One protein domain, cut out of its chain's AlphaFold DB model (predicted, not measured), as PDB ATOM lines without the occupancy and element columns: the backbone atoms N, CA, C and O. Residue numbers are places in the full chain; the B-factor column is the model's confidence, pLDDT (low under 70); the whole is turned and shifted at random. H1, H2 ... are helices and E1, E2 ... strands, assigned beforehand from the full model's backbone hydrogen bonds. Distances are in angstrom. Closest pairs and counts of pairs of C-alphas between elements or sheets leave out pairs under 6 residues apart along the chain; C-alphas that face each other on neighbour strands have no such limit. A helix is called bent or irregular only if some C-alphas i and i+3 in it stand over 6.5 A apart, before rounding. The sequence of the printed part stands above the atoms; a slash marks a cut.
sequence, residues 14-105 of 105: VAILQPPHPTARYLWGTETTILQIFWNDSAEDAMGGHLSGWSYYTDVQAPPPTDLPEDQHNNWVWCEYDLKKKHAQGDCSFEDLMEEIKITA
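This is residues 14 to 105 of the 105 residues of an uncharacterized protein of Gammaproteobacteria bacterium (UniProt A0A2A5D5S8). A small sheet of four strands, curled like part of a barrel, makes the body together with a short helix, H1, and a long loop, residues 59 to 82; from this body a tail, residues 89 to 105, sticks out and holds the helix H2. The long bent hairpin of E2 and E3 makes one side of the sheet, and the short strands E1 and E4 make the other. The printed part has 92 residues, with two named helices and four named strands in the order E1, H1, E2, E3, E4, H2, and the class is mixed, helices and strands. The sheet's order is E3, E2, E1, E4, antiparallel throughout. The whole is loose, with a radius of gyration of the C-alphas of 16.7 A, and spans 55 by 26 by 20 A, the tail adding to its length.

In the sheet, E2 is residues 31 to 44, 22.5 A long, and bends by 128 degrees at residue 41. E3, residues 50 to 58, is 20.6 A long and bends by 83 degrees at residue 53. E1 is residues 14 to 17, 9.9 A long, beginning at C-alpha 14 at (218.557, 195.849, 213.625). E4 is residues 83 to 85, 6.9 A long. H1 is residues 22 to 27, 10.0 A long, and is irregular: C-alphas 23 and 26 are 7.3 A apart. H2 is residues 94 to 103, 14.8 A long, ending at C-alpha 103 at (230.905, 180.398, 191.672).

The sheet is strongly twisted, with E3 and E4 as edge strands. E2 and E3 are an antiparallel hairpin, with N 40 and O 53 at 2.9 A and N 55 and O 38 at 2.9 A, within hydrogen-bond range. The pairing of E2 is staggered: residues 31 to 33 pair with E1, residues 34 to 44 with E3. E1 and E2 are antiparallel, with N 15 and O 32 at 2.8 A. E1 and E4 are antiparallel at 137 degrees, with N 16 and O 84 at 2.8 A. Residues 55 to 56 of E3 also pair, antiparallel, with residues 78 to 79. H1 is only just on the sheet, with 5 pairs of C-alphas within 10 A, and only grazes it with residues 24 to 27; the closest C-alphas of E1 and H1 are those of Leu 17 and Leu 27, 6.3 A apart. H2 is not on the sheet, and H1 and H2 are apart. Every O i to N i+4 pair in H2 is within hydrogen-bond range; in H1 0 of 2 are, against 2 of 3 O i to N i+3 pairs.

The C-alphas farthest apart, of Pro 69 and Ala 105, are 55.0 A apart. Without residues 89 to 105, which stand free, the body spans 36 by 27 by 17 A. The printed part has no cut, and the link from E3 to E4, 24 residues, is long. Mean pLDDT of the printed part is 78.8; 28 residues are under 70, among them 43 to 49, 87 to 94 and 99 to 105.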
ATOM      1  N   VAL A  14     218.275 194.762 214.572       92.94
ATOM      2  CA  VAL A  14     218.557 195.849 213.625       92.94
ATOM      3  C   VAL A  14     217.496 195.861 212.527       92.94
ATOM      4  O   VAL A  14     217.311 194.880 211.799       92.94
ATOM      5  N   ALA A  15     216.838 197.004 212.378       94.25
ATOM      6  CA  ALA A  15     215.873 197.296 211.332       94.25
ATOM      7  C   ALA A  15     216.418 198.355 210.361       94.25
ATOM      8  O   ALA A  15     217.379 199.065 210.651       94.25
ATOM      9  N   ILE A  16     215.789 198.455 209.195       94.50
ATOM     10  CA  ILE A  16     216.017 199.494 208.193       94.50
ATOM     11  C   ILE A  16     214.789 200.400 208.176       94.50
ATOM     12  O   ILE A  16     213.671 199.917 207.998       94.50
ATOM     13  N   LEU A  17     215.000 201.705 208.313       93.19
ATOM     14  CA  LEU A  17     213.948 202.716 208.254       93.19
ATOM     15  C   LEU A  17     213.410 202.873 206.825       93.19
ATOM     16  O   LEU A  17     214.168 203.072 205.872       93.19
ATOM     17  N   GLN A  18     212.090 202.816 206.682       91.88
ATOM     18  CA  GLN A  18     211.335 203.051 205.448       91.88
ATOM     19  C   GLN A  18     210.120 203.969 205.689       91.88
ATOM     20  O   GLN A  18     209.010 203.637 205.269       91.88
ATOM     21  N   PRO A  19     210.289 205.119 206.367       87.00
ATOM     22  CA  PRO A  19     209.151 205.924 206.775       87.00
ATOM     23  C   PRO A  19     208.441 206.540 205.558       87.00
ATOM     24  O   PRO A  19     209.109 207.098 204.677       87.00
ATOM     25  N   PRO A  20     207.099 206.485 205.489       79.50
ATOM     26  CA  PRO A  20     206.337 207.091 204.405       79.50
ATOM     27  C   PRO A  20     206.195 208.614 204.571       79.50
ATOM     28  O   PRO A  20     205.990 209.305 203.571       79.50
ATOM     29  N   HIS A  21     206.350 209.144 205.793       80.62
ATOM     30  CA  HIS A  21     206.175 210.568 206.084       80.62
ATOM     31  C   HIS A  21     207.249 211.434 205.393       80.62
ATOM     32  O   HIS A  21     208.449 211.146 205.518       80.62
ATOM     33  N   PRO A  22     206.875 212.543 204.726       80.19
ATOM     34  CA  PRO A  22     207.815 213.423 204.029       80.19
ATOM     35  C   PRO A  22     208.962 213.935 204.905       80.19
ATOM     36  O   PRO A  22     210.117 213.908 204.478       80.19
ATOM     37  N   THR A  23     208.669 214.344 206.142       82.31
ATOM     38  CA  THR A  23     209.687 214.862 207.075       82.31
ATOM     39  C   THR A  23     210.690 213.811 207.517       82.31
ATOM     40  O   THR A  23     211.805 214.176 207.850       82.31
ATOM     41  N   ALA A  24     210.342 212.523 207.482       87.25
ATOM     42  CA  ALA A  24     211.228 211.428 207.863       87.25
ATOM     43  C   ALA A  24     211.896 210.759 206.656       87.25
ATOM     44  O   ALA A  24     212.791 209.934 206.822       87.25
ATOM     45  N   ARG A  25     211.519 211.131 205.428       85.81
ATOM     46  CA  ARG A  25     211.997 210.499 204.189       85.81
ATOM     47  C   ARG A  25     213.520 210.521 204.033       85.81
ATOM     48  O   ARG A  25     214.075 209.637 203.387       85.81
ATOM     49  N   TYR A  26     214.205 211.496 204.629       87.94
ATOM     50  CA  TYR A  26     215.671 211.565 204.623       87.94
ATOM     51  C   TYR A  26     216.340 210.417 205.403       87.94
ATOM     52  O   TYR A  26     217.526 210.170 205.206       87.94
ATOM     53  N   LEU A  27     215.593 209.714 206.260       91.94
ATOM     54  CA  LEU A  27     216.052 208.552 207.024       91.94
ATOM     55  C   LEU A  27     215.901 207.234 206.254       91.94
ATOM     56  O   LEU A  27     216.327 206.193 206.749       91.94
ATOM     57  N   TRP A  28     215.316 207.245 205.055       93.19
ATOM     58  CA  TRP A  28     215.091 206.028 204.278       93.19
ATOM     59  C   TRP A  28     216.389 205.245 204.039       93.19
ATOM     60  O   TRP A  28     217.373 205.784 203.534       93.19
ATOM     61  N   GLY A  29     216.377 203.951 204.355       91.56
ATOM     62  CA  GLY A  29     217.539 203.069 204.231       91.56
ATOM     63  C   GLY A  29     218.515 203.140 205.408       91.56
ATOM     64  O   GLY A  29     219.500 202.407 205.407       91.56
ATOM     65  N   THR A  30     218.254 203.985 206.407       94.94
ATOM     66  CA  THR A  30     219.088 204.088 207.610       94.94
ATOM     67  C   THR A  30     218.842 202.893 208.521       94.94
ATOM     68  O   THR A  30     217.699 202.501 208.751       94.94
ATOM     69  N   GLU A  31     219.918 202.315 209.046       95.19
ATOM     70  CA  GLU A  31     219.827 201.259 210.049       95.19
ATOM     71  C   GLU A  31     219.487 201.837 211.420       95.19
ATOM     72  O   GLU A  31     219.966 202.908 211.795       95.19
ATOM     73  N   THR A  32     218.669 201.113 212.174       95.06
ATOM     74  CA  THR A  32     218.261 201.498 213.520       95.06
ATOM     75  C   THR A  32     218.095 200.264 214.402       95.06
ATOM     76  O   THR A  32     217.724 199.190 213.921       95.06
ATOM     77  N   THR A  33     218.377 200.400 215.691       95.69
ATOM     78  CA  THR A  33     218.280 199.312 216.673       95.69
ATOM     79  C   THR A  33     216.983 199.423 217.461       95.69
ATOM     80  O   THR A  33     216.693 200.485 218.011       95.69
ATOM     81  N   ILE A  34     216.225 198.332 217.589       95.06
ATOM     82  CA  ILE A  34     215.020 198.303 218.427       95.06
ATOM     83  C   ILE A  34     215.411 198.354 219.907       95.06
ATOM     84  O   ILE A  34     216.031 197.430 220.432       95.06
ATOM     85  N   LEU A  35     215.020 199.417 220.603       95.50
ATOM     86  CA  LEU A  35     215.302 199.617 222.026       95.50
ATOM     87  C   LEU A  35     214.134 199.175 222.908       95.50
ATOM     88  O   LEU A  35     214.355 198.626 223.989       95.50
ATOM     89  N   GLN A  36     212.897 199.418 222.471       94.19
ATOM     90  CA  GLN A  36     211.687 199.028 223.199       94.19
ATOM     91  C   GLN A  36     210.544 198.709 222.237       94.19
ATOM     92  O   GLN A  36     210.447 199.291 221.158       94.19
ATOM     93  N   ILE A  37     209.659 197.814 222.678       93.31
ATOM     94  CA  ILE A  37     208.468 197.373 221.951       93.31
ATOM     95  C   ILE A  37     207.277 197.536 222.884       93.31
ATOM     96  O   ILE A  37     207.328 197.102 224.038       93.31
ATOM     97  N   PHE A  38     206.203 198.139 222.395       91.00
ATOM     98  CA  PHE A  38     204.978 198.300 223.166       91.00
ATOM     99  C   PHE A  38     203.761 198.281 222.252       91.00
ATOM    100  O   PHE A  38     203.825 198.668 221.085       91.00
ATOM    101  N   TRP A  39     202.647 197.797 222.793       88.81
ATOM    102  CA  TRP A  39     201.366 197.879 222.114       88.81
ATOM    103  C   TRP A  39     200.798 199.281 222.301       88.81
ATOM    104  O   TRP A  39     200.756 199.786 223.426       88.81
ATOM    105  N   ASN A  40     200.361 199.899 221.212       83.94
ATOM    106  CA  ASN A  40     199.741 201.209 221.236       83.94
ATOM    107  C   ASN A  40     198.346 201.116 220.613       83.94
ATOM    108  O   ASN A  40     198.206 200.902 219.413       83.94
ATOM    109  N   ASP A  41     197.308 201.268 221.441       80.75
ATOM    110  CA  ASP A  41     195.906 201.246 221.003       80.75
ATOM    111  C   ASP A  41     195.491 202.530 220.268       80.75
ATOM    112  O   ASP A  41     194.414 202.585 219.674       80.75
ATOM    113  N   SER A  42     196.314 203.576 220.325       73.25
ATOM    114  CA  SER A  42     196.035 204.900 219.766       73.25
ATOM    115  C   SER A  42     197.276 205.482 219.091       73.25
ATOM    116  O   SER A  42     197.546 206.674 219.231       73.25
ATOM    117  N   ALA A  43     198.050 204.648 218.383       68.31
ATOM    118  CA  ALA A  43     199.182 205.150 217.617       68.31
ATOM    119  C   ALA A  43     198.650 206.067 216.515       68.31
ATOM    120  O   ALA A  43     197.829 205.652 215.693       68.31
ATOM    121  N   GLU A  44     199.096 207.320 216.538       69.88
ATOM    122  CA  GLU A  44     199.049 208.175 215.366       69.88
ATOM    123  C   GLU A  44     200.289 207.855 214.547       69.88
ATOM    124  O   GLU A  44     201.424 207.903 215.033       69.88
ATOM    125  N   ASP A  45     200.027 207.394 213.341       68.50
ATOM    126  CA  ASP A  45     201.034 206.884 212.450       68.50
ATOM    127  C   ASP A  45     201.663 208.022 211.626       68.50
ATOM    128  O   ASP A  45     201.257 209.184 211.703       68.50
ATOM    129  N   ALA A  46     202.654 207.674 210.813       63.16
ATOM    130  CA  ALA A  46     203.401 208.562 209.927       63.16
ATOM    131  C   ALA A  46     202.549 209.287 208.859       63.16
ATOM    132  O   ALA A  46     203.089 209.963 207.990       63.16
ATOM    133  N   MET A  47     201.240 209.062 208.820       68.50
ATOM    134  CA  MET A  47     200.306 209.641 207.858       68.50
ATOM    135  C   MET A  47     199.057 210.205 208.559       68.50
ATOM    136  O   MET A  47     198.058 210.484 207.892       68.50
ATOM    137  N   GLY A  48     199.079 210.352 209.891       66.69
ATOM    138  CA  GLY A  48     197.932 210.796 210.693       66.69
ATOM    139  C   GLY A  48     196.812 209.754 210.815       66.69
ATOM    140  O   GLY A  48     195.689 210.073 211.206       66.69
ATOM    141  N   GLY A  49     197.081 208.501 210.446       68.88
ATOM    142  CA  GLY A  49     196.178 207.374 210.615       68.88
ATOM    143  C   GLY A  49     196.180 206.878 212.058       68.88
ATOM    144  O   GLY A  49     197.232 206.686 212.662       68.88
ATOM    145  N   HIS A  50     194.993 206.631 212.611       70.25
ATOM    146  CA  HIS A  50     194.863 205.969 213.907       70.25
ATOM    147  C   HIS A  50     194.857 204.456 213.718       70.25
ATOM    148  O   HIS A  50     193.913 203.897 213.152       70.25
ATOM    149  N   LEU A  51     195.901 203.796 214.211       70.56
ATOM    150  CA  LEU A  51     196.051 202.348 214.129       70.56
ATOM    151  C   LEU A  51     196.372 201.782 215.513       70.56
ATOM    152  O   LEU A  51     197.156 202.352 216.270       70.56
ATOM    153  N   SER A  52     195.764 200.642 215.843       80.81
ATOM    154  CA  SER A  52     196.183 199.842 216.995       80.81
ATOM    155  C   SER A  52     197.210 198.817 216.528       80.81
ATOM    156  O   SER A  52     196.928 198.041 215.613       80.81
ATOM    157  N   GLY A  53     198.393 198.798 217.137       85.94
ATOM    158  CA  GLY A  53     199.453 197.886 216.719       85.94
ATOM    159  C   GLY A  53     200.716 197.974 217.563       85.94
ATOM    160  O   GLY A  53     200.763 198.656 218.591       85.94
ATOM    161  N   TRP A  54     201.750 197.260 217.120       90.12
ATOM    162  CA  TRP A  54     203.074 197.346 217.725       90.12
ATOM    163  C   TRP A  54     203.803 198.611 217.283       90.12
ATOM    164  O   TRP A  54     203.954 198.874 216.086       90.12
ATOM    165  N   SER A  55     204.295 199.348 218.272       90.19
ATOM    166  CA  SER A  55     205.166 200.503 218.100       90.19
ATOM    167  C   SER A  55     206.547 200.220 218.684       90.19
ATOM    168  O   SER A  55     206.709 199.421 219.615       90.19
ATOM    169  N   TYR A  56     207.546 200.897 218.129       91.50
ATOM    170  CA  TYR A  56     208.953 200.623 218.365       91.50
ATOM    171  C   TYR A  56     209.692 201.920 218.699       91.50
ATOM    172  O   TYR A  56     209.701 202.869 217.915       91.50
ATOM    173  N   TYR A  57     210.357 201.953 219.855       92.50
ATOM    174  CA  TYR A  57     211.389 202.958 220.109       92.50
ATOM    175  C   TYR A  57     212.718 202.433 219.604       92.50
ATOM    176  O   TYR A  57     213.102 201.304 219.923       92.50
ATOM    177  N   THR A  58     213.432 203.269 218.864       93.88
ATOM    178  CA  THR A  58     214.734 202.928 218.305       93.88
ATOM    179  C   THR A  58     215.779 203.987 218.655       93.88
ATOM    180  O   THR A  58     215.471 205.007 219.276       93.88
ATOM    181  N   ASP A  59     217.038 203.726 218.312       94.62
ATOM    182  CA  ASP A  59     218.150 204.671 218.485       94.62
ATOM    183  C   ASP A  59     218.089 205.884 217.535       94.62
ATOM    184  O   ASP A  59     218.721 206.907 217.805       94.62
ATOM    185  N   VAL A  60     217.287 205.810 216.472       92.69
ATOM    186  CA  VAL A  60     216.968 206.933 215.584       92.69
ATOM    187  C   VAL A  60     215.555 207.406 215.898       92.69
ATOM    188  O   VAL A  60     214.592 206.699 215.638       92.69
ATOM    189  N   GLN A  61     215.400 208.606 216.451       87.88
ATOM    190  CA  GLN A  61     214.074 209.119 216.815       87.88
ATOM    191  C   GLN A  61     213.266 209.549 215.582       87.88
ATOM    192  O   GLN A  61     213.834 210.066 214.616       87.88
ATOM    193  N   ALA A  62     211.942 209.377 215.643       84.00
ATOM    194  CA  ALA A  62     211.038 209.991 214.677       84.00
ATOM    195  C   ALA A  62     211.208 211.526 214.720       84.00
ATOM    196  O   ALA A  62     211.345 212.088 215.815       84.00
ATOM    197  N   PRO A  63     211.253 212.216 213.564       82.44
ATOM    198  CA  PRO A  63     211.384 213.667 213.537       82.44
ATOM    199  C   PRO A  63     210.234 214.351 214.286       82.44
ATOM    200  O   PRO A  63     209.111 213.843 214.279       82.44
ATOM    201  N   PRO A  64     210.480 215.518 214.905       75.75
ATOM    202  CA  PRO A  64     209.405 216.289 215.503       75.75
ATOM    203  C   PRO A  64     208.429 216.794 214.424       75.75
ATOM    204  O   PRO A  64     208.827 216.966 213.265       75.75
ATOM    205  N   PRO A  65     207.184 217.109 214.814       73.44
ATOM    206  CA  PRO A  65     206.229 217.807 213.964       73.44
ATOM    207  C   PRO A  65     206.780 219.091 213.345       73.44
ATOM    208  O   PRO A  65     207.568 219.801 213.976       73.44
ATOM    209  N   THR A  66     206.320 219.429 212.139       73.38
ATOM    210  CA  THR A  66     206.570 220.741 211.515       73.38
ATOM    211  C   THR A  66     205.296 221.579 211.495       73.38
ATOM    212  O   THR A  66     204.218 221.065 211.763       73.38
ATOM    213  N   ASP A  67     205.390 222.868 211.155       77.06
ATOM    214  CA  ASP A  67     204.232 223.771 211.049       77.06
ATOM    215  C   ASP A  67     203.233 223.389 209.935       77.06
ATOM    216  O   ASP A  67     202.163 223.997 209.831       77.06
ATOM    217  N   LEU A  68     203.563 222.411 209.084       74.75
ATOM    218  CA  LEU A  68     202.635 221.894 208.084       74.75
ATOM    219  C   LEU A  68     201.517 221.085 208.765       74.75
ATOM    220  O   LEU A  68     201.816 220.239 209.605       74.75
ATOM    221  N   PRO A  69     200.233 221.307 208.417       73.00
ATOM    222  CA  PRO A  69     199.111 220.583 209.019       73.00
ATOM    223  C   PRO A  69     199.236 219.058 208.947       73.00
ATOM    224  O   PRO A  69     198.826 218.369 209.875       73.00
ATOM    225  N   GLU A  70     199.796 218.546 207.854       69.62
ATOM    226  CA  GLU A  70     200.048 217.124 207.630       69.62
ATOM    227  C   GLU A  70     201.138 216.531 208.526       69.62
ATOM    228  O   GLU A  70     201.146 215.323 208.691       69.62
ATOM    229  N   ASP A  71     201.996 217.357 209.132       70.06
ATOM    230  CA  ASP A  71     203.138 216.915 209.937       70.06
ATOM    231  C   ASP A  71     202.868 217.026 211.454       70.06
ATOM    232  O   ASP A  71     203.761 216.791 212.270       70.06
ATOM    233  N   GLN A  72     201.660 217.426 211.866       70.38
ATOM    234  CA  GLN A  72     201.289 217.736 213.258       70.38
ATOM    235  C   GLN A  72     200.942 216.490 214.100       70.38
ATOM    236  O   GLN A  72     199.927 216.469 214.798       70.38
ATOM    237  N   HIS A  73     201.791 215.460 214.073       69.62
ATOM    238  CA  HIS A  73     201.583 214.216 214.829       69.62
ATOM    239  C   HIS A  73     202.210 214.296 216.225       69.62
ATOM    240  O   HIS A  73     203.432 214.286 216.396       69.62
ATOM    241  N   ASN A  74     201.384 214.367 217.269       61.94
ATOM    242  CA  ASN A  74     201.894 214.468 218.636       61.94
ATOM    243  C   ASN A  74     202.330 213.088 219.149       61.94
ATOM    244  O   ASN A  74     201.499 212.208 219.353       61.94
ATOM    245  N   ASN A  75     203.621 212.936 219.464       64.81
ATOM    246  CA  ASN A  75     204.226 211.693 219.973       64.81
ATOM    247  C   ASN A  75     204.278 210.542 218.952       64.81
ATOM    248  O   ASN A  75     204.141 209.378 219.336       64.81
ATOM    249  N   TRP A  76     204.487 210.850 217.668       75.88
ATOM    250  CA  TRP A  76     204.724 209.812 216.667       75.88
ATOM    251  C   TRP A  76     205.970 208.980 217.027       75.88
ATOM    252  O   TRP A  76     207.034 209.494 217.376       75.88
ATOM    253  N   VAL A  77     205.792 207.664 216.978       81.19
ATOM    254  CA  VAL A  77     206.780 206.609 217.204       81.19
ATOM    255  C   VAL A  77     206.778 205.667 216.007       81.19
ATOM    256  O   VAL A  77     205.751 205.526 215.347       81.19
ATOM    257  N   TRP A  78     207.890 204.985 215.736       88.19
ATOM    258  CA  TRP A  78     207.942 204.068 214.599       88.19
ATOM    259  C   TRP A  78     206.918 202.944 214.745       88.19
ATOM    260  O   TRP A  78     206.840 202.279 215.782       88.19
ATOM    261  N   CYS A  79     206.154 202.718 213.686       87.38
ATOM    262  CA  CYS A  79     205.221 201.613 213.560       87.38
ATOM    263  C   CYS A  79     205.845 200.483 212.734       87.38
ATOM    264  O   CYS A  79     206.888 200.638 212.102       87.38
ATOM    265  N   GLU A  80     205.199 199.319 212.727       86.12
ATOM    266  CA  GLU A  80     205.715 198.131 212.033       86.12
ATOM    267  C   GLU A  80     206.015 198.374 210.548       86.12
ATOM    268  O   GLU A  80     207.015 197.877 210.041       86.12
ATOM    269  N   TYR A  81     205.198 199.172 209.859       85.06
ATOM    270  CA  TYR A  81     205.389 199.459 208.438       85.06
ATOM    271  C   TYR A  81     206.508 200.480 208.155       85.06
ATOM    272  O   TYR A  81     206.958 200.570 207.015       85.06
ATOM    273  N   ASP A  82     206.958 201.248 209.159       88.12
ATOM    274  CA  ASP A  82     208.079 202.195 209.028       88.12
ATOM    275  C   ASP A  82     209.432 201.473 209.023       88.12
ATOM    276  O   ASP A  82     210.477 202.087 208.802       88.12
ATOM    277  N   LEU A  83     209.429 200.172 209.315       91.25
ATOM    278  CA  LEU A  83     210.609 199.376 209.594       91.25
ATOM    279  C   LEU A  83     210.626 198.129 208.712       91.25
ATOM    280  O   LEU A  83     209.628 197.440 208.520       91.25
ATOM    281  N   LYS A  84     211.811 197.771 208.227       92.06
ATOM    282  CA  LYS A  84     212.060 196.524 207.501       92.06
ATOM    283  C   LYS A  84     213.154 195.727 208.197       92.06
ATOM    284  O   LYS A  84     214.145 196.302 208.637       92.06
ATOM    285  N   LYS A  85     213.028 194.397 208.263       87.50
ATOM    286  CA  LYS A  85     214.136 193.548 208.735       87.50
ATOM    287  C   LYS A  85     215.352 193.731 207.832       87.50
ATOM    288  O   LYS A  85     215.242 193.597 206.613       87.50
ATOM    289  N   LYS A  86     216.506 194.021 208.440       79.38
ATOM    290  CA  LYS A  86     217.791 194.080 207.727       79.38
ATOM    291  C   LYS A  86     218.180 192.712 207.167       79.38
ATOM    292  O   LYS A  86     218.694 192.625 206.059       79.38
ATOM    293  N   HIS A  87     217.898 191.670 207.939       69.81
ATOM    294  CA  HIS A  87     218.075 190.279 207.557       69.81
ATOM    295  C   HIS A  87     216.715 189.605 207.701       69.81
ATOM    296  O   HIS A  87     216.248 189.377 208.821       69.81
ATOM    297  N   ALA A  88     216.019 189.368 206.588       59.72
ATOM    298  CA  ALA A  88     214.780 188.609 206.644       59.72
ATOM    299  C   ALA A  88     215.089 187.183 207.117       59.72
ATOM    300  O   ALA A  88     216.170 186.642 206.886       59.72
ATOM    301  N   GLN A  89     214.139 186.556 207.805       52.25
ATOM    302  CA  GLN A  89     214.288 185.167 208.221       52.25
ATOM    303  C   GLN A  89     214.347 184.293 206.951       52.25
ATOM    304  O   GLN A  89     213.329 184.117 206.285       52.25
ATOM    305  N   GLY A  90     215.540 183.807 206.593       56.41
ATOM    306  CA  GLY A  90     215.798 183.092 205.335       56.41
ATOM    307  C   GLY A  90     216.633 183.857 204.299       56.41
ATOM    308  O   GLY A  90     216.908 183.286 203.247       56.41
ATOM    309  N   ASP A  91     217.066 185.093 204.579       54.25
ATOM    310  CA  ASP A  91     218.147 185.716 203.809       54.25
ATOM    311  C   ASP A  91     219.431 184.933 204.100       54.25
ATOM    312  O   ASP A  91     219.912 184.920 205.234       54.25
ATOM    313  N   CYS A  92     219.864 184.202 203.071       54.06
ATOM    314  CA  CYS A  92     221.080 183.412 202.894       54.06
ATOM    315  C   CYS A  92     222.060 183.434 204.076       54.06
ATOM    316  O   CYS A  92     222.574 184.482 204.478       54.06
ATOM    317  N   SER A  93     222.374 182.243 204.592       67.56
ATOM    318  CA  SER A  93     223.434 182.090 205.585       67.56
ATOM    319  C   SER A  93     224.747 182.682 205.055       67.56
ATOM    320  O   SER A  93     224.955 182.813 203.846       67.56
ATOM    321  N   PHE A  94     225.654 183.067 205.955       63.78
ATOM    322  CA  PHE A  94     226.975 183.551 205.545       63.78
ATOM    323  C   PHE A  94     227.689 182.521 204.654       63.78
ATOM    324  O   PHE A  94     228.405 182.886 203.723       63.78
ATOM    325  N   GLU A  95     227.445 181.235 204.904       70.19
ATOM    326  CA  GLU A  95     227.898 180.123 204.080       70.19
ATOM    327  C   GLU A  95     227.337 180.187 202.648       70.19
ATOM    328  O   GLU A  95     228.119 180.077 201.703       70.19
ATOM    329  N   ASP A  96     226.039 180.456 202.475       67.50
ATOM    330  CA  ASP A  96     225.393 180.584 201.156       67.50
ATOM    331  C   ASP A  96     225.940 181.789 200.366       67.50
ATOM    332  O   ASP A  96     226.236 181.685 199.174       67.50
ATOM    333  N   LEU A  97     226.159 182.926 201.042       69.19
ATOM    334  CA  LEU A  97     226.769 184.117 200.428       69.19
ATOM    335  C   LEU A  97     228.207 183.846 199.959       69.19
ATOM    336  O   LEU A  97     228.638 184.331 198.911       69.19
ATOM    337  N   MET A  98     228.965 183.059 200.724       75.19
ATOM    338  CA  MET A  98     230.338 182.691 200.374       75.19
ATOM    339  C   MET A  98     230.410 181.649 199.250       75.19
ATOM    340  O   MET A  98     231.430 181.591 198.556       75.19
ATOM    341  N   GLU A  99     229.375 180.830 199.046       68.56
ATOM    342  CA  GLU A  99     229.283 179.929 197.891       68.56
ATOM    343  C   GLU A  99     229.003 180.683 196.583       68.56
ATOM    344  O   GLU A  99     229.687 180.426 195.590       68.56
ATOM    345  N   GLU A 100     228.105 181.675 196.569       63.91
ATOM    346  CA  GLU A 100     227.840 182.488 195.366       63.91
ATOM    347  C   GLU A 100     229.078 183.261 194.876       63.91
ATOM    348  O   GLU A 100     229.348 183.329 193.671       63.91
ATOM    349  N   ILE A 101     229.886 183.787 195.803       68.81
ATOM    350  CA  ILE A 101     231.135 184.501 195.482       68.81
ATOM    351  C   ILE A 101     232.182 183.559 194.867       68.81
ATOM    352  O   ILE A 101     232.963 183.973 194.012       68.81
ATOM    353  N   LYS A 102     232.203 182.280 195.261       62.34
ATOM    354  CA  LYS A 102     233.131 181.286 194.695       62.34
ATOM    355  C   LYS A 102     232.717 180.794 193.311       62.34
ATOM    356  O   LYS A 102     233.578 180.341 192.568       62.34
ATOM    357  N   ILE A 103     231.430 180.850 192.972       57.31
ATOM    358  CA  ILE A 103     230.905 180.398 191.672       57.31
ATOM    359  C   ILE A 103     231.119 181.458 190.575       57.31
ATOM    360  O   ILE A 103     231.119 181.135 189.389       57.31
ATOM    361  N   THR A 104     231.329 182.719 190.957       52.56
ATOM    362  CA  THR A 104     231.532 183.850 190.035       52.56
ATOM    363  C   THR A 104     232.998 184.282 189.868       52.56
ATOM    364  O   THR A 104     233.260 185.237 189.135       52.56
ATOM    365  N   ALA A 105     233.945 183.566 190.490       47.66
ATOM    366  CA  ALA A 105     235.397 183.738 190.346       47.66
ATOM    367  C   ALA A 105     236.019 182.610 189.506       47.66
ATOM    368  O   ALA A 105     236.942 182.916 188.716       47.66
TER     369      ALA A 105